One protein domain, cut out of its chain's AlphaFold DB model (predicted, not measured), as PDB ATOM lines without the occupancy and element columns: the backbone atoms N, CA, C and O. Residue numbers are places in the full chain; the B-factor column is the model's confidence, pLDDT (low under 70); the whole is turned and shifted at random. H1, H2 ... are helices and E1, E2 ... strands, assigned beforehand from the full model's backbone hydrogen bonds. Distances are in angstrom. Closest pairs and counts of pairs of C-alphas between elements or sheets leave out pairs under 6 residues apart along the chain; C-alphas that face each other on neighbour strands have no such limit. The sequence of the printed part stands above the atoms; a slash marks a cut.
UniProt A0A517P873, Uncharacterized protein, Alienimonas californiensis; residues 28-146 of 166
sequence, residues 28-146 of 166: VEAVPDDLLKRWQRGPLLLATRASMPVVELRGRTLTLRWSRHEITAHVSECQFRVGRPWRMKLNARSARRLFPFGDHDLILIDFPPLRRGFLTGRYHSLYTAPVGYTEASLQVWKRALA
ATOM      1  N   VAL A  28     188.587 168.009 137.877       94.44
ATOM      2  CA  VAL A  28     187.689 169.141 138.131       94.44
ATOM      3  C   VAL A  28     188.250 170.400 137.485       94.44
ATOM      4  O   VAL A  28     189.388 170.783 137.739       94.44
ATOM      5  N   GLU A  29     187.428 171.081 136.694       92.31
ATOM      6  CA  GLU A  29     187.741 172.383 136.118       92.31
ATOM      7  C   GLU A  29     186.736 173.423 136.591       92.31
ATOM      8  O   GLU A  29     185.520 173.270 136.459       92.31
ATOM      9  N   ALA A  30     187.265 174.534 137.081       89.81
ATOM     10  CA  ALA A  30     186.510 175.742 137.336       89.81
ATOM     11  C   ALA A  30     187.218 176.917 136.661       89.81
ATOM     12  O   ALA A  30     188.427 176.885 136.434       89.81
ATOM     13  N   VAL A  31     186.465 177.978 136.386       83.88
ATOM     14  CA  VAL A  31     187.002 179.243 135.861       83.88
ATOM     15  C   VAL A  31     188.217 179.686 136.698       83.88
ATOM     16  O   VAL A  31     188.101 179.720 137.918       83.88
ATOM     17  N   PRO A  32     189.378 180.037 136.128       83.88
ATOM     18  CA  PRO A  32     190.507 180.554 136.906       83.88
ATOM     19  C   PRO A  32     190.173 181.853 137.664       83.88
ATOM     20  O   PRO A  32     189.368 182.663 137.202       83.88
ATOM     21  N   ASP A  33     190.759 182.075 138.845       83.69
ATOM     22  CA  ASP A  33     190.434 183.243 139.687       83.69
ATOM     23  C   ASP A  33     190.808 184.581 139.046       83.69
ATOM     24  O   ASP A  33     190.101 185.580 139.193       83.69
ATOM     25  N   ASP A  34     191.923 184.618 138.327       79.38
ATOM     26  CA  ASP A  34     192.347 185.778 137.555       79.38
ATOM     27  C   ASP A  34     191.346 186.090 136.434       79.38
ATOM     28  O   ASP A  34     191.012 187.259 136.216       79.38
ATOM     29  N   LEU A  35     190.795 185.060 135.786       75.50
ATOM     30  CA  LEU A  35     189.748 185.213 134.783       75.50
ATOM     31  C   LEU A  35     188.445 185.721 135.401       75.50
ATOM     32  O   LEU A  35     187.861 186.681 134.894       75.50
ATOM     33  N   LEU A  36     188.022 185.136 136.521       78.25
ATOM     34  CA  LEU A  36     186.835 185.573 137.250       78.25
ATOM     35  C   LEU A  36     186.942 187.053 137.645       78.25
ATOM     36  O   LEU A  36     186.028 187.827 137.366       78.25
ATOM     37  N   LYS A  37     188.088 187.476 138.196       79.38
ATOM     38  CA  LYS A  37     188.356 188.884 138.537       79.38
ATOM     39  C   LYS A  37     188.265 189.802 137.319       79.38
ATOM     40  O   LYS A  37     187.769 190.920 137.426       79.38
ATOM     41  N   ARG A  38     188.737 189.360 136.151       71.81
ATOM     42  CA  ARG A  38     188.630 190.140 134.906       71.81
ATOM     43  C   ARG A  38     187.184 190.231 134.413       71.81
ATOM     44  O   ARG A  38     186.767 191.303 133.990       71.81
ATOM     45  N   TRP A  39     186.403 189.157 134.506       71.62
ATOM     46  CA  TRP A  39     184.975 189.166 134.158       71.62
ATOM     47  C   TRP A  39     184.142 190.059 135.077       71.62
ATOM     48  O   TRP A  39     183.294 190.810 134.588       71.62
ATOM     49  N   GLN A  40     184.446 190.049 136.376       74.44
ATOM     50  CA  GLN A  40     183.858 190.941 137.378       74.44
ATOM     51  C   GLN A  40     184.213 192.417 137.167       74.44
ATOM     52  O   GLN A  40     183.549 193.281 137.723       74.44
ATOM     53  N   ARG A  41     185.242 192.732 136.369       70.19
ATOM     54  CA  ARG A  41     185.591 194.108 135.962       70.19
ATOM     55  C   ARG A  41     184.955 194.526 134.638       70.19
ATOM     56  O   ARG A  41     185.199 195.631 134.166       70.19
ATOM     57  N   GLY A  42     184.184 193.643 134.014       64.88
ATOM     58  CA  GLY A  42     183.579 193.890 132.718       64.88
ATOM     59  C   GLY A  42     182.113 193.453 132.690       64.88
ATOM     60  O   GLY A  42     181.341 193.827 133.561       64.88
ATOM     61  N   PRO A  43     181.690 192.676 131.688       58.19
ATOM     62  CA  PRO A  43     180.276 192.412 131.398       58.19
ATOM     63  C   PRO A  43     179.558 191.513 132.419       58.19
ATOM     64  O   PRO A  43     178.349 191.330 132.306       58.19
ATOM     65  N   LEU A  44     180.272 190.936 133.390       65.88
ATOM     66  CA  LEU A  44     179.729 190.024 134.397       65.88
ATOM     67  C   LEU A  44     180.029 190.541 135.814       65.88
ATOM     68  O   LEU A  44     180.516 189.794 136.656       65.88
ATOM     69  N   LEU A  45     179.738 191.820 136.086       63.06
ATOM     70  CA  LEU A  45     179.995 192.488 137.379       63.06
ATOM     71  C   LEU A  45     179.459 191.717 138.603       63.06
ATOM     72  O   LEU A  45     180.043 191.783 139.678       63.06
ATOM     73  N   LEU A  46     178.357 190.976 138.440       69.31
ATOM     74  CA  LEU A  46     177.692 190.217 139.509       69.31
ATOM     75  C   LEU A  46     178.074 188.727 139.537       69.31
ATOM     76  O   LEU A  46     177.478 187.939 140.270       69.31
ATOM     77  N   ALA A  47     179.041 188.314 138.716       67.81
ATOM     78  CA  ALA A  47     179.574 186.962 138.751       67.81
ATOM     79  C   ALA A  47     180.187 186.651 140.119       67.81
ATOM     80  O   ALA A  47     181.007 187.410 140.631       67.81
ATOM     81  N   THR A  48     179.872 185.485 140.669       74.81
ATOM     82  CA  THR A  48     180.517 184.938 141.864       74.81
ATOM     83  C   THR A  48     181.045 183.550 141.538       74.81
ATOM     84  O   THR A  48     180.629 182.933 140.559       74.81
ATOM     85  N   ARG A  49     181.947 183.021 142.370       76.69
ATOM     86  CA  ARG A  49     182.450 181.649 142.202       76.69
ATOM     87  C   ARG A  49     181.313 180.626 142.149       76.69
ATOM     88  O   ARG A  49     181.346 179.710 141.340       76.69
ATOM     89  N   ALA A  50     180.284 180.834 142.970       76.31
ATOM     90  CA  ALA A  50     179.115 179.967 143.041       76.31
ATOM     91  C   ALA A  50     178.225 180.039 141.788       76.31
ATOM     92  O   ALA A  50     177.530 179.077 141.483       76.31
ATOM     93  N   SER A  51     178.238 181.154 141.048       75.56
ATOM     94  CA  SER A  51     177.468 181.301 139.808       75.56
ATOM     95  C   SER A  51     178.252 180.934 138.546       75.56
ATOM     96  O   SER A  51     177.725 181.092 137.444       75.56
ATOM     97  N   MET A  52     179.477 180.417 138.690       81.69
ATOM     98  CA  MET A  52     180.303 179.943 137.579       81.69
ATOM     99  C   MET A  52     180.143 178.443 137.336       81.69
ATOM    100  O   MET A  52     179.874 177.700 138.282       81.69
ATOM    101  N   PRO A  53     180.299 177.988 136.080       85.31
ATOM    102  CA  PRO A  53     180.287 176.570 135.773       85.31
ATOM    103  C   PRO A  53     181.533 175.897 136.359       85.31
ATOM    104  O   PRO A  53     182.657 176.384 136.206       85.31
ATOM    105  N   VAL A  54     181.309 174.759 137.001       90.88
ATOM    106  CA  VAL A  54     182.327 173.806 137.430       90.88
ATOM    107  C   VAL A  54     182.013 172.489 136.741       90.88
ATOM    108  O   VAL A  54     180.878 172.019 136.802       90.88
ATOM    109  N   VAL A  55     183.004 171.923 136.065       94.25
ATOM    110  CA  VAL A  55     182.876 170.643 135.373       94.25
ATOM    111  C   VAL A  55     183.755 169.624 136.069       94.25
ATOM    112  O   VAL A  55     184.936 169.870 136.287       94.25
ATOM    113  N   GLU A  56     183.182 168.475 136.380       96.25
ATOM    114  CA  GLU A  56     183.878 167.329 136.941       96.25
ATOM    115  C   GLU A  56     183.790 166.149 135.976       96.25
ATOM    116  O   GLU A  56     182.717 165.850 135.457       96.25
ATOM    117  N   LEU A  57     184.912 165.472 135.745       95.62
ATOM    118  CA  LEU A  57     184.996 164.203 135.037       95.62
ATOM    119  C   LEU A  57     185.471 163.117 136.005       95.62
ATOM    120  O   LEU A  57     186.609 163.140 136.477       95.62
ATOM    121  N   ARG A  58     184.615 162.120 136.233       94.81
ATOM    122  CA  ARG A  58     184.925 160.935 137.037       94.81
ATOM    123  C   ARG A  58     184.653 159.676 136.225       94.81
ATOM    124  O   ARG A  58     183.506 159.327 135.955       94.81
ATOM    125  N   GLY A  59     185.715 158.985 135.817       91.25
ATOM    126  CA  GLY A  59     185.591 157.847 134.903       91.25
ATOM    127  C   GLY A  59     184.972 158.287 133.573       91.25
ATOM    128  O   GLY A  59     185.623 158.988 132.808       91.25
ATOM    129  N   ARG A  60     183.719 157.889 133.313       93.00
ATOM    130  CA  ARG A  60     182.936 158.270 132.117       93.00
ATOM    131  C   ARG A  60     181.741 159.168 132.426       93.00
ATOM    132  O   ARG A  60     180.903 159.401 131.559       93.00
ATOM    133  N   THR A  61     181.656 159.662 133.651       94.56
ATOM    134  CA  THR A  61     180.580 160.539 134.096       94.56
ATOM    135  C   THR A  61     181.086 161.970 134.128       94.56
ATOM    136  O   THR A  61     182.121 162.252 134.734       94.56
ATOM    137  N   LEU A  62     180.351 162.860 133.468       95.50
ATOM    138  CA  LEU A  62     180.544 164.298 133.536       95.50
ATOM    139  C   LEU A  62     179.463 164.915 134.413       95.50
ATOM    140  O   LEU A  62     178.276 164.668 134.203       95.50
ATOM    141  N   THR A  63     179.874 165.775 135.332       96.00
ATOM    142  CA  THR A  63     178.970 166.558 136.167       96.00
ATOM    143  C   THR A  63     179.240 168.038 135.944       96.00
ATOM    144  O   THR A  63     180.347 168.523 136.162       96.00
ATOM    145  N   LEU A  64     178.221 168.766 135.498       92.75
ATOM    146  CA  LEU A  64     178.205 170.220 135.432       92.75
ATOM    147  C   LEU A  64     177.467 170.757 136.648       92.75
ATOM    148  O   LEU A  64     176.270 170.527 136.802       92.75
ATOM    149  N   ARG A  65     178.158 171.547 137.463       90.75
ATOM    150  CA  ARG A  65     177.559 172.360 138.521       90.75
ATOM    151  C   ARG A  65     177.591 173.812 138.094       90.75
ATOM    152  O   ARG A  65     178.652 174.353 137.799       90.75
ATOM    153  N   TRP A  66     176.435 174.456 138.053       84.31
ATOM    154  CA  TRP A  66     176.336 175.855 137.675       84.31
ATOM    155  C   TRP A  66     175.220 176.542 138.457       84.31
ATOM    156  O   TRP A  66     174.036 176.257 138.265       84.31
ATOM    157  N   SER A  67     175.588 177.477 139.339       81.62
ATOM    158  CA  SER A  67     174.641 178.092 140.273       81.62
ATOM    159  C   SER A  67     173.935 177.010 141.110       81.62
ATOM    160  O   SER A  67     174.599 176.258 141.819       81.62
ATOM    161  N   ARG A  68     172.604 176.910 141.034       81.12
ATOM    162  CA  ARG A  68     171.793 175.886 141.718       81.12
ATOM    163  C   ARG A  68     171.493 174.662 140.850       81.12
ATOM    164  O   ARG A  68     170.727 173.802 141.271       81.12
ATOM    165  N   HIS A  69     172.035 174.609 139.639       83.81
ATOM    166  CA  HIS A  69     171.819 173.505 138.718       83.81
ATOM    167  C   HIS A  69     172.980 172.524 138.797       83.81
ATOM    168  O   HIS A  69     174.145 172.922 138.776       83.81
ATOM    169  N   GLU A  70     172.641 171.244 138.847       92.12
ATOM    170  CA  GLU A  70     173.577 170.143 138.680       92.12
ATOM    171  C   GLU A  70     173.050 169.246 137.563       92.12
ATOM    172  O   GLU A  70     171.873 168.881 137.554       92.12
ATOM    173  N   ILE A  71     173.904 168.947 136.589       91.44
ATOM    174  CA  ILE A  71     173.598 168.055 135.475       91.44
ATOM    175  C   ILE A  71     174.679 166.995 135.452       91.44
ATOM    176  O   ILE A  71     175.849 167.315 135.264       91.44
ATOM    177  N   THR A  72     174.275 165.743 135.606       95.38
ATOM    178  CA  THR A  72     175.165 164.591 135.511       95.38
ATOM    179  C   THR A  72     174.784 163.794 134.275       95.38
ATOM    180  O   THR A  72     173.612 163.473 134.089       95.38
ATOM    181  N   ALA A  73     175.762 163.515 133.420       92.25
ATOM    182  CA  ALA A  73     175.569 162.834 132.148       92.25
ATOM    183  C   ALA A  73     176.740 161.896 131.853       92.25
ATOM    184  O   ALA A  73     177.873 162.124 132.291       92.25
ATOM    185  N   HIS A  74     176.482 160.836 131.092       93.50
ATOM    186  CA  HIS A  74     177.559 160.003 130.573       93.50
ATOM    187  C   HIS A  74     178.298 160.747 129.450       93.50
ATOM    188  O   HIS A  74     177.691 161.494 128.684       93.50
ATOM    189  N   VAL A  75     179.608 160.530 129.301       90.50
ATOM    190  CA  VAL A  75     180.424 161.177 128.254       90.50
ATOM    191  C   VAL A  75     179.822 160.976 126.855       90.50
ATOM    192  O   VAL A  75     179.869 161.892 126.047       90.50
ATOM    193  N   SER A  76     179.190 159.832 126.574       88.69
ATOM    194  CA  SER A  76     178.533 159.565 125.279       88.69
ATOM    195  C   SER A  76     177.250 160.369 125.025       88.69
ATOM    196  O   SER A  76     176.790 160.426 123.889       88.69
ATOM    197  N   GLU A  77     176.648 160.950 126.062       87.81
ATOM    198  CA  GLU A  77     175.428 161.767 125.968       87.81
ATOM    199  C   GLU A  77     175.748 163.253 125.763       87.81
ATOM    200  O   GLU A  77     174.870 164.048 125.413       87.81
ATOM    201  N   CYS A  78     177.006 163.633 125.982       88.56
ATOM    202  CA  CYS A  78     177.511 164.980 125.777       88.56
ATOM    203  C   CYS A  78     178.043 165.156 124.351       88.56
ATOM    204  O   CYS A  78     178.474 164.208 123.695       88.56
ATOM    205  N   GLN A  79     178.079 166.403 123.881       86.31
ATOM    206  CA  GLN A  79     178.821 166.756 122.670       86.31
ATOM    207  C   GLN A  79     180.028 167.615 123.011       86.31
ATOM    208  O   GLN A  79     179.944 168.531 123.826       86.31
ATOM    209  N   PHE A  80     181.146 167.322 122.355       86.00
ATOM    210  CA  PHE A  80     182.415 168.001 122.574       86.00
ATOM    211  C   PHE A  80     182.823 168.722 121.306       86.00
ATOM    212  O   PHE A  80     182.729 168.179 120.207       86.00
ATOM    213  N   ARG A  81     183.320 169.943 121.461       83.00
ATOM    214  CA  ARG A  81     183.923 170.687 120.358       83.00
ATOM    215  C   ARG A  81     185.044 171.563 120.868       83.00
ATOM    216  O   ARG A  81     184.882 172.248 121.876       83.00
ATOM    217  N   VAL A  82     186.152 171.585 120.139       83.44
ATOM    218  CA  VAL A  82     187.179 172.601 120.350       83.44
ATOM    219  C   VAL A  82     186.664 173.902 119.752       83.44
ATOM    220  O   VAL A  82     186.179 173.963 118.619       83.44
ATOM    221  N   GLY A  83     186.673 174.958 120.549       75.75
ATOM    222  CA  GLY A  83     186.104 176.217 120.133       75.75
ATOM    223  C   GLY A  83     186.536 177.364 121.009       75.75
ATOM    224  O   GLY A  83     186.767 177.236 122.204       75.75
ATOM    225  N   ARG A  84     186.583 178.532 120.389       73.38
ATOM    226  CA  ARG A  84     186.919 179.755 121.091       73.38
ATOM    227  C   ARG A  84     185.704 180.297 121.853       73.38
ATOM    228  O   ARG A  84     184.580 180.180 121.352       73.38
ATOM    229  N   PRO A  85     185.879 180.930 123.018       66.12
ATOM    230  CA  PRO A  85     184.765 181.246 123.915       66.12
ATOM    231  C   PRO A  85     183.708 182.208 123.342       66.12
ATOM    232  O   PRO A  85     182.542 182.119 123.717       66.12
ATOM    233  N   TRP A  86     184.020 183.063 122.356       60.16
ATOM    234  CA  TRP A  86     182.980 183.863 121.672       60.16
ATOM    235  C   TRP A  86     182.063 183.051 120.755       60.16
ATOM    236  O   TRP A  86     181.060 183.572 120.273       60.16
ATOM    237  N   ARG A  87     182.397 181.785 120.484       57.56
ATOM    238  CA  ARG A  87     181.545 180.845 119.742       57.56
ATOM    239  C   ARG A  87     180.543 180.115 120.646       57.56
ATOM    240  O   ARG A  87     179.813 179.243 120.163       57.56
ATOM    241  N   MET A  88     180.480 180.445 121.939       59.59
ATOM    242  CA  MET A  88     179.401 180.000 122.824       59.59
ATOM    243  C   MET A  88     178.089 180.700 122.430       59.59
ATOM    244  O   MET A  88     178.058 181.905 122.201       59.59
ATOM    245  N   LYS A  89     176.975 179.970 122.327       50.81
ATOM    246  CA  LYS A  89     175.650 180.598 122.172       50.81
ATOM    247  C   LYS A  89     175.132 180.966 123.573       50.81
ATOM    248  O   LYS A  89     175.426 180.275 124.536       50.81
ATOM    249  N   LEU A  90     174.422 182.088 123.684       45.34
ATOM    250  CA  LEU A  90     173.940 182.762 124.908       45.34
ATOM    251  C   LEU A  90     174.961 183.566 125.741       45.34
ATOM    252  O   LEU A  90     174.765 184.773 125.868       45.34
ATOM    253  N   ASN A  91     176.049 182.988 126.260       42.81
ATOM    254  CA  ASN A  91     176.936 183.712 127.203       42.81
ATOM    255  C   ASN A  91     178.114 184.466 126.555       42.81
ATOM    256  O   ASN A  91     178.835 185.199 127.224       42.81
ATOM    257  N   ALA A  92     178.291 184.359 125.236       46.78
ATOM    258  CA  ALA A  92     179.449 184.904 124.517       46.78
ATOM    259  C   ALA A  92     179.504 186.431 124.361       46.78
ATOM    260  O   ALA A  92     180.478 186.941 123.802       46.78
ATOM    261  N   ARG A  93     178.513 187.199 124.839       44.75
ATOM    262  CA  ARG A  93     178.616 188.671 124.781       44.75
ATOM    263  C   ARG A  93     179.833 189.184 125.562       44.75
ATOM    264  O   ARG A  93     180.417 190.184 125.153       44.75
ATOM    265  N   SER A  94     180.254 188.464 126.603       43.75
ATOM    266  CA  SER A  94     181.450 188.762 127.398       43.75
ATOM    267  C   SER A  94     182.762 188.216 126.835       43.75
ATOM    268  O   SER A  94     183.832 188.625 127.274       43.75
ATOM    269  N   ALA A  95     182.694 187.322 125.850       45.25
ATOM    270  CA  ALA A  95     183.849 186.652 125.266       45.25
ATOM    271  C   ALA A  95     184.315 187.278 123.942       45.25
ATOM    272  O   ALA A  95     185.169 186.702 123.272       45.25
ATOM    273  N   ARG A  96     183.766 188.443 123.550       50.75
ATOM    274  CA  ARG A  96     184.206 189.208 122.365       50.75
ATOM    275  C   ARG A  96     185.735 189.316 122.332       50.75
ATOM    276  O   ARG A  96     186.357 189.471 123.373       50.75
ATOM    277  N   ARG A  97     186.309 189.332 121.124       48.72
ATOM    278  CA  ARG A  97     187.757 189.352 120.813       48.72
ATOM    279  C   ARG A  97     188.606 190.382 121.597       48.72
ATOM    280  O   ARG A  97     189.813 190.234 121.679       48.72
ATOM    281  N   LEU A  98     187.976 191.404 122.183       50.59
ATOM    282  CA  LEU A  98     188.582 192.415 123.066       50.59
ATOM    283  C   LEU A  98     188.838 191.942 124.514       50.59
ATOM    284  O   LEU A  98     189.445 192.672 125.292       50.59
ATOM    285  N   PHE A  99     188.364 190.758 124.899       53.22
ATOM    286  CA  PHE A  99     188.521 190.186 126.237       53.22
ATOM    287  C   PHE A  99     189.587 189.075 126.231       53.22
ATOM    288  O   PHE A  99     189.815 188.458 125.197       53.22
ATOM    289  N   PRO A 100     190.246 188.784 127.367       52.62
ATOM    290  CA  PRO A 100     191.507 188.020 127.441       52.62
ATOM    291  C   PRO A 100     191.468 186.570 126.936       52.62
ATOM    292  O   PRO A 100     192.515 185.964 126.761       52.62
ATOM    293  N   PHE A 101     190.282 186.023 126.683       54.12
ATOM    294  CA  PHE A 101     190.084 184.693 126.098       54.12
ATOM    295  C   PHE A 101     189.742 184.728 124.608       54.12
ATOM    296  O   PHE A 101     189.458 183.706 123.988       54.12
ATOM    297  N   GLY A 102     189.777 185.925 124.034       57.50
ATOM    298  CA  GLY A 102     189.432 186.256 122.669       57.50
ATOM    299  C   GLY A 102     190.335 185.647 121.605       57.50
ATOM    300  O   GLY A 102     190.102 185.991 120.458       57.50
ATOM    301  N   ASP A 103     191.269 184.739 121.931       65.19
ATOM    302  CA  ASP A 103     192.007 183.922 120.953       65.19
ATOM    303  C   ASP A 103     192.417 182.504 121.417       65.19
ATOM    304  O   ASP A 103     192.907 181.745 120.586       65.19
ATOM    305  N   HIS A 104     192.167 182.098 122.673       72.44
ATOM    306  CA  HIS A 104     192.526 180.751 123.153       72.44
ATOM    307  C   HIS A 104     191.440 179.715 122.828       72.44
ATOM    308  O   HIS A 104     190.239 180.009 122.920       72.44
ATOM    309  N   ASP A 105     191.864 178.509 122.458       81.94
ATOM    310  CA  ASP A 105     190.961 177.391 122.219       81.94
ATOM    311  C   ASP A 105     190.534 176.760 123.544       81.94
ATOM    312  O   ASP A 105     191.342 176.537 124.437       81.94
ATOM    313  N   LEU A 106     189.242 176.473 123.668       85.50
ATOM    314  CA  LEU A 106     188.656 175.777 124.806       85.50
ATOM    315  C   LEU A 106     188.004 174.489 124.326       85.50
ATOM    316  O   LEU A 106     187.615 174.370 123.162       85.50
ATOM    317  N   ILE A 107     187.784 173.559 125.246       88.94
ATOM    318  CA  ILE A 107     186.841 172.469 125.015       88.94
ATOM    319  C   ILE A 107     185.473 172.945 125.490       88.94
ATOM    320  O   ILE A 107     185.285 173.280 126.658       88.94
ATOM    321  N   LEU A 108     184.511 172.986 124.575       87.00
ATOM    322  CA  LEU A 108     183.115 173.262 124.882       87.00
ATOM    323  C   LEU A 108     182.373 171.934 124.996       87.00
ATOM    324  O   LEU A 108     182.372 171.143 124.049       87.00
ATOM    325  N   ILE A 109     181.746 171.720 126.149       89.31
ATOM    326  CA  ILE A 109     180.968 170.525 126.462       89.31
ATOM    327  C   ILE A 109     179.497 170.922 126.500       89.31
ATOM    328  O   ILE A 109     179.076 171.696 127.359       89.31
ATOM    329  N   ASP A 110     178.724 170.413 125.551       87.50
ATOM    330  CA  ASP A 110     177.280 170.587 125.474       87.50
ATOM    331  C   ASP A 110     176.608 169.431 126.238       87.50
ATOM    332  O   ASP A 110     176.633 168.285 125.785       87.50
ATOM    333  N   PHE A 111     176.028 169.729 127.406       89.31
ATOM    334  CA  PHE A 111     175.337 168.753 128.262       89.31
ATOM    335  C   PHE A 111     173.886 168.515 127.809       89.31
ATOM    336  O   PHE A 111     173.281 169.405 127.206       89.31
ATOM    337  N   PRO A 112     173.263 167.366 128.109       86.00
ATOM    338  CA  PRO A 112     171.836 167.172 127.864       86.00
ATOM    339  C   PRO A 112     170.954 168.136 128.695       86.00
ATOM    340  O   PRO A 112     171.385 168.639 129.733       86.00
ATOM    341  N   PRO A 113     169.702 168.405 128.268       85.69
ATOM    342  CA  PRO A 113     169.069 167.906 127.049       85.69
ATOM    343  C   PRO A 113     169.586 168.618 125.790       85.69
ATOM    344  O   PRO A 113     169.564 169.847 125.687       85.69
ATOM    345  N   LEU A 114     169.994 167.825 124.796       81.31
ATOM    346  CA  LEU A 114     170.441 168.319 123.498       81.31
ATOM    347  C   LEU A 114     169.234 168.570 122.595       81.31
ATOM    348  O   LEU A 114     168.414 167.684 122.360       81.31
ATOM    349  N   ARG A 115     169.129 169.780 122.046       77.56
ATOM    350  CA  ARG A 115     168.064 170.145 121.109       77.56
ATOM    351  C   ARG A 115     168.611 170.182 119.697       77.56
ATOM    352  O   ARG A 115     169.631 170.814 119.437       77.56
ATOM    353  N   ARG A 116     167.919 169.550 118.753       77.00
ATOM    354  CA  ARG A 116     168.276 169.653 117.336       77.00
ATOM    355  C   ARG A 116     167.747 170.973 116.783       77.00
ATOM    356  O   ARG A 116     166.553 171.251 116.836       77.00
ATOM    357  N   GLY A 117     168.642 171.821 116.288       72.56
ATOM    358  CA  GLY A 117     168.273 173.098 115.688       72.56
ATOM    359  C   GLY A 117     167.556 172.874 114.364       72.56
ATOM    360  O   GLY A 117     168.153 172.328 113.441       72.56
ATOM    361  N   PHE A 118     166.316 173.351 114.263       68.62
ATOM    362  CA  PHE A 118     165.448 173.151 113.098       68.62
ATOM    363  C   PHE A 118     166.112 173.549 111.766       68.62
ATOM    364  O   PHE A 118     166.081 172.785 110.811       68.62
ATOM    365  N   LEU A 119     166.793 174.700 111.725       69.31
ATOM    366  CA  LEU A 119     167.393 175.245 110.497       69.31
ATOM    367  C   LEU A 119     168.773 174.676 110.140       69.31
ATOM    368  O   LEU A 119     169.170 174.711 108.984       69.31
ATOM    369  N   THR A 120     169.545 174.214 111.124       71.69
ATOM    370  CA  THR A 120     170.951 173.810 110.896       71.69
ATOM    371  C   THR A 120     171.163 172.309 111.003       71.69
ATOM    372  O   THR A 120     172.254 171.829 110.715       71.69
ATOM    373  N   GLY A 121     170.169 171.569 111.503       68.94
ATOM    374  CA  GLY A 121     170.292 170.154 111.845       68.94
ATOM    375  C   GLY A 121     171.271 169.862 112.988       68.94
ATOM    376  O   GLY A 121     171.345 168.712 113.414       68.94
ATOM    377  N   ARG A 122     171.991 170.874 113.500       70.12
ATOM    378  CA  ARG A 122     172.999 170.751 114.557       70.12
ATOM    379  C   ARG A 122     172.342 170.682 115.925       70.12
ATOM    380  O   ARG A 122     171.418 171.444 116.222       70.12
ATOM    381  N   TYR A 123     172.857 169.803 116.769       70.75
ATOM    382  CA  TYR A 123     172.499 169.782 118.176       70.75
ATOM    383  C   TYR A 123     173.086 171.006 118.885       70.75
ATOM    384  O   TYR A 123     174.153 171.509 118.534       70.75
ATOM    385  N   HIS A 124     172.331 171.538 119.834       71.31
ATOM    386  CA  HIS A 124     172.758 172.610 120.716       71.31
ATOM    387  C   HIS A 124     172.221 172.339 122.113       71.31
ATOM    388  O   HIS A 124     171.104 171.841 122.274       71.31
ATOM    389  N   SER A 125     173.016 172.693 123.115       76.25
ATOM    390  CA  SER A 125     172.593 172.679 124.506       76.25
ATOM    391  C   SER A 125     172.345 174.099 125.010       76.25
ATOM    392  O   SER A 125     172.943 175.060 124.524       76.25
ATOM    393  N   LEU A 126     171.454 174.225 125.992       74.75
ATOM    394  CA  LEU A 126     171.375 175.418 126.844       74.75
ATOM    395  C   LEU A 126     172.448 175.400 127.949       74.75
ATOM    396  O   LEU A 126     172.723 176.430 128.557       74.75
ATOM    397  N   TYR A 127     173.070 174.243 128.172       82.75
ATOM    398  CA  TYR A 127     174.071 173.957 129.190       82.75
ATOM    399  C   TYR A 127     175.415 173.632 128.527       82.75
ATOM    400  O   TYR A 127     175.886 172.495 128.534       82.75
ATOM    401  N   THR A 128     176.020 174.645 127.909       84.25
ATOM    402  CA  THR A 128     177.388 174.557 127.383       84.25
ATOM    403  C   THR A 128     178.376 175.023 128.447       84.25
ATOM    404  O   THR A 128     178.338 176.191 128.845       84.25
ATOM    405  N   ALA A 129     179.300 174.157 128.856       86.25
ATOM    406  CA  ALA A 129     180.364 174.497 129.796       86.25
ATOM    407  C   ALA A 129     181.740 174.513 129.104       86.25
ATOM    408  O   ALA A 129     182.042 173.585 128.350       86.25
ATOM    409  N   PRO A 130     182.581 175.540 129.333       86.50
ATOM    410  CA  PRO A 130     183.963 175.532 128.878       86.50
ATOM    411  C   PRO A 130     184.882 174.843 129.890       86.50
ATOM    412  O   PRO A 130     184.771 175.082 131.095       86.50
ATOM    413  N   VAL A 131     185.839 174.075 129.379       89.44
ATOM    414  CA  VAL A 131     187.014 173.593 130.118       89.44
ATOM    415  C   VAL A 131     188.287 173.846 129.313       89.44
ATOM    416  O   VAL A 131     188.224 174.196 128.129       89.44
ATOM    417  N   GLY A 132     189.447 173.675 129.948       88.38
ATOM    418  CA  GLY A 132     190.724 173.968 129.307       88.38
ATOM    419  C   GLY A 132     191.006 175.464 129.252       88.38
ATOM    420  O   GLY A 132     191.427 175.961 128.219       88.38
ATOM    421  N   TYR A 133     190.751 176.201 130.342       83.19
ATOM    422  CA  TYR A 133     190.957 177.658 130.368       83.19
ATOM    423  C   TYR A 133     192.432 178.059 130.195       83.19
ATOM    424  O   TYR A 133     192.747 179.202 129.888       83.19
ATOM    425  N   THR A 134     193.362 177.139 130.405       84.31
ATOM    426  CA  THR A 134     194.784 177.356 130.139       84.31
ATOM    427  C   THR A 134     195.278 176.272 129.202       84.31
ATOM    428  O   THR A 134     194.721 175.178 129.205       84.31
ATOM    429  N   GLU A 135     196.369 176.523 128.476       85.19
ATOM    430  CA  GLU A 135     196.988 175.499 127.625       85.19
ATOM    431  C   GLU A 135     197.289 174.217 128.420       85.19
ATOM    432  O   GLU A 135     197.000 173.112 127.973       85.19
ATOM    433  N   ALA A 136     197.788 174.357 129.653       88.62
ATOM    434  CA  ALA A 136     198.041 173.220 130.534       88.62
ATOM    435  C   ALA A 136     196.758 172.426 130.834       88.62
ATOM    436  O   ALA A 136     196.739 171.206 130.664       88.62
ATOM    437  N   SER A 137     195.675 173.105 131.230       90.19
ATOM    438  CA  SER A 137     194.387 172.450 131.483       90.19
ATOM    439  C   SER A 137     193.805 171.832 130.207       90.19
ATOM    440  O   SER A 137     193.348 170.691 130.226       90.19
ATOM    441  N   LEU A 138     193.893 172.525 129.068       89.38
ATOM    442  CA  LEU A 138     193.424 172.034 127.776       89.38
ATOM    443  C   LEU A 138     194.080 170.694 127.426       89.38
ATOM    444  O   LEU A 138     193.387 169.741 127.070       89.38
ATOM    445  N   GLN A 139     195.401 170.588 127.587       90.50
ATOM    446  CA  GLN A 139     196.130 169.342 127.347       90.50
ATOM    447  C   GLN A 139     195.743 168.233 128.333       90.50
ATOM    448  O   GLN A 139     195.617 167.073 127.931       90.50
ATOM    449  N   VAL A 140     195.510 168.564 129.609       93.75
ATOM    450  CA  VAL A 140     195.022 167.600 130.614       93.75
ATOM    451  C   VAL A 140     193.652 167.050 130.213       93.75
ATOM    452  O   VAL A 140     193.470 165.833 130.163       93.75
ATOM    453  N   TRP A 141     192.716 167.921 129.840       92.94
ATOM    454  CA  TRP A 141     191.380 167.525 129.397       92.94
ATOM    455  C   TRP A 141     191.398 166.728 128.090       92.94
ATOM    456  O   TRP A 141     190.717 165.706 128.003       92.94
ATOM    457  N   LYS A 142     192.212 167.119 127.097       90.75
ATOM    458  CA  LYS A 142     192.385 166.339 125.856       90.75
ATOM    459  C   LYS A 142     192.857 164.916 126.163       90.75
ATOM    460  O   LYS A 142     192.274 163.960 125.656       90.75
ATOM    461  N   ARG A 143     193.866 164.752 127.028       91.12
ATOM    462  CA  ARG A 143     194.384 163.431 127.430       91.12
ATOM    463  C   ARG A 143     193.358 162.607 128.202       91.12
ATOM    464  O   ARG A 143     193.273 161.403 127.975       91.12
ATOM    465  N   ALA A 144     192.590 163.237 129.088       91.06
ATOM    466  CA  ALA A 144     191.561 162.558 129.871       91.06
ATOM    467  C   ALA A 144     190.394 162.075 128.994       91.06
ATOM    468  O   ALA A 144     189.906 160.964 129.185       91.06
ATOM    469  N   LEU A 145     189.979 162.876 128.009       89.56
ATOM    470  CA  LEU A 145     188.855 162.564 127.123       89.56
ATOM    471  C   LEU A 145     189.232 161.630 125.964       89.56
ATOM    472  O   LEU A 145     188.412 160.809 125.563       89.56
ATOM    473  N   ALA A 146     190.462 161.703 125.443       87.50
ATOM    474  CA  ALA A 146     190.914 160.903 124.300       87.50
ATOM    475  C   ALA A 146     190.608 159.390 124.389       87.50
ATOM    476  O   ALA A 146     190.081 158.855 123.412       87.50
TER     477      ALA A 146
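AT A GLANCE: This is residues 28 to 146 of the 166 residues of an uncharacterized protein of Alienimonas californiensis (UniProt A0A517P873). Two small antiparallel sheets are partly face to face as a sandwich with crossed strands: E1 to E4 make one sheet, E5 to E7 the other. H3 packs along one side, near both sheets, while H1 and H2 lie at one end. The printed part has 119 residues, in the order E1 H1 E2 E3 E4 E5 H2 E6 E7 H3; under half are in named elements, and the class is mixed, helices and strands. The sheets run E1 E2 E3 E4 and E5 E6 E7. The whole is compact, with a radius of gyration of the C-alphas of 13.9 A and spans of 36 by 35 by 28 A.

IN THESE COORDINATES: Find C-alpha 28 at (187.689, 169.141, 138.131), where E1 begins and runs to residue 30. H1 follows as residues 33 to 39, 9.8 A long. Next come E2, residues 53 to 58, 16.4 A; E3, residues 61 to 66, 16.3 A; and E4, residues 69 to 74, 16.8 A. E5 is residues 79 to 83, and H2 is residues 92 to 95. E6 is residues 106 to 110, and E7 runs from residue 128 to 131. H3, residues 135 to 145, 15.3 A long, ends at C-alpha 145, (188.855, 162.564, 127.123).

HOW THE PARTS SIT: Begin at E1, antiparallel to E2, and find N 29 and O 55 2.8 A apart. E2, E3 and E4 form a meander, each strand the antiparallel neighbour of the one before; look at N 56 and O 63, 2.8 A, and N 64 and O 71, 2.8 A. In the other sheet, N 81 and O 108 of E5 and E6 are 3.0 A apart; the hairpin E6 and E7 has N 109 and O 129 at 2.9 A. The two sheets form a sandwich, face to face, their strands at 82 degrees; the closest C-alphas of E2 and E7, those of Pro 53 and Ala 129, are 6.3 A apart. H3 is on the sheet E5 E6 E7, in two layers, helix and sheet; its closest C-alpha pair with E6 is Leu 106 and Leu 138, 6.8 A. H1 and H2 are close but not clearly touching, with the C-alphas of Trp 39 and Ser 94 7.6 A apart. In H1 and H3 every O i to N i+4 pair is within hydrogen-bond range; H2 is too short for one.

THE WHOLE: The C-alphas farthest apart, those of Asp 34 and Phe 118, are 38.5 A apart. The printed part has no cut. The links H1 to E2 and E6 to E7 are long; in the second, residues 115 to 116 pair antiparallel with 123 to 124. Mean pLDDT of the printed part is 78.3; look for values under 70 at residues 42 to 47, 85 to 103, 118 to 119 and 121.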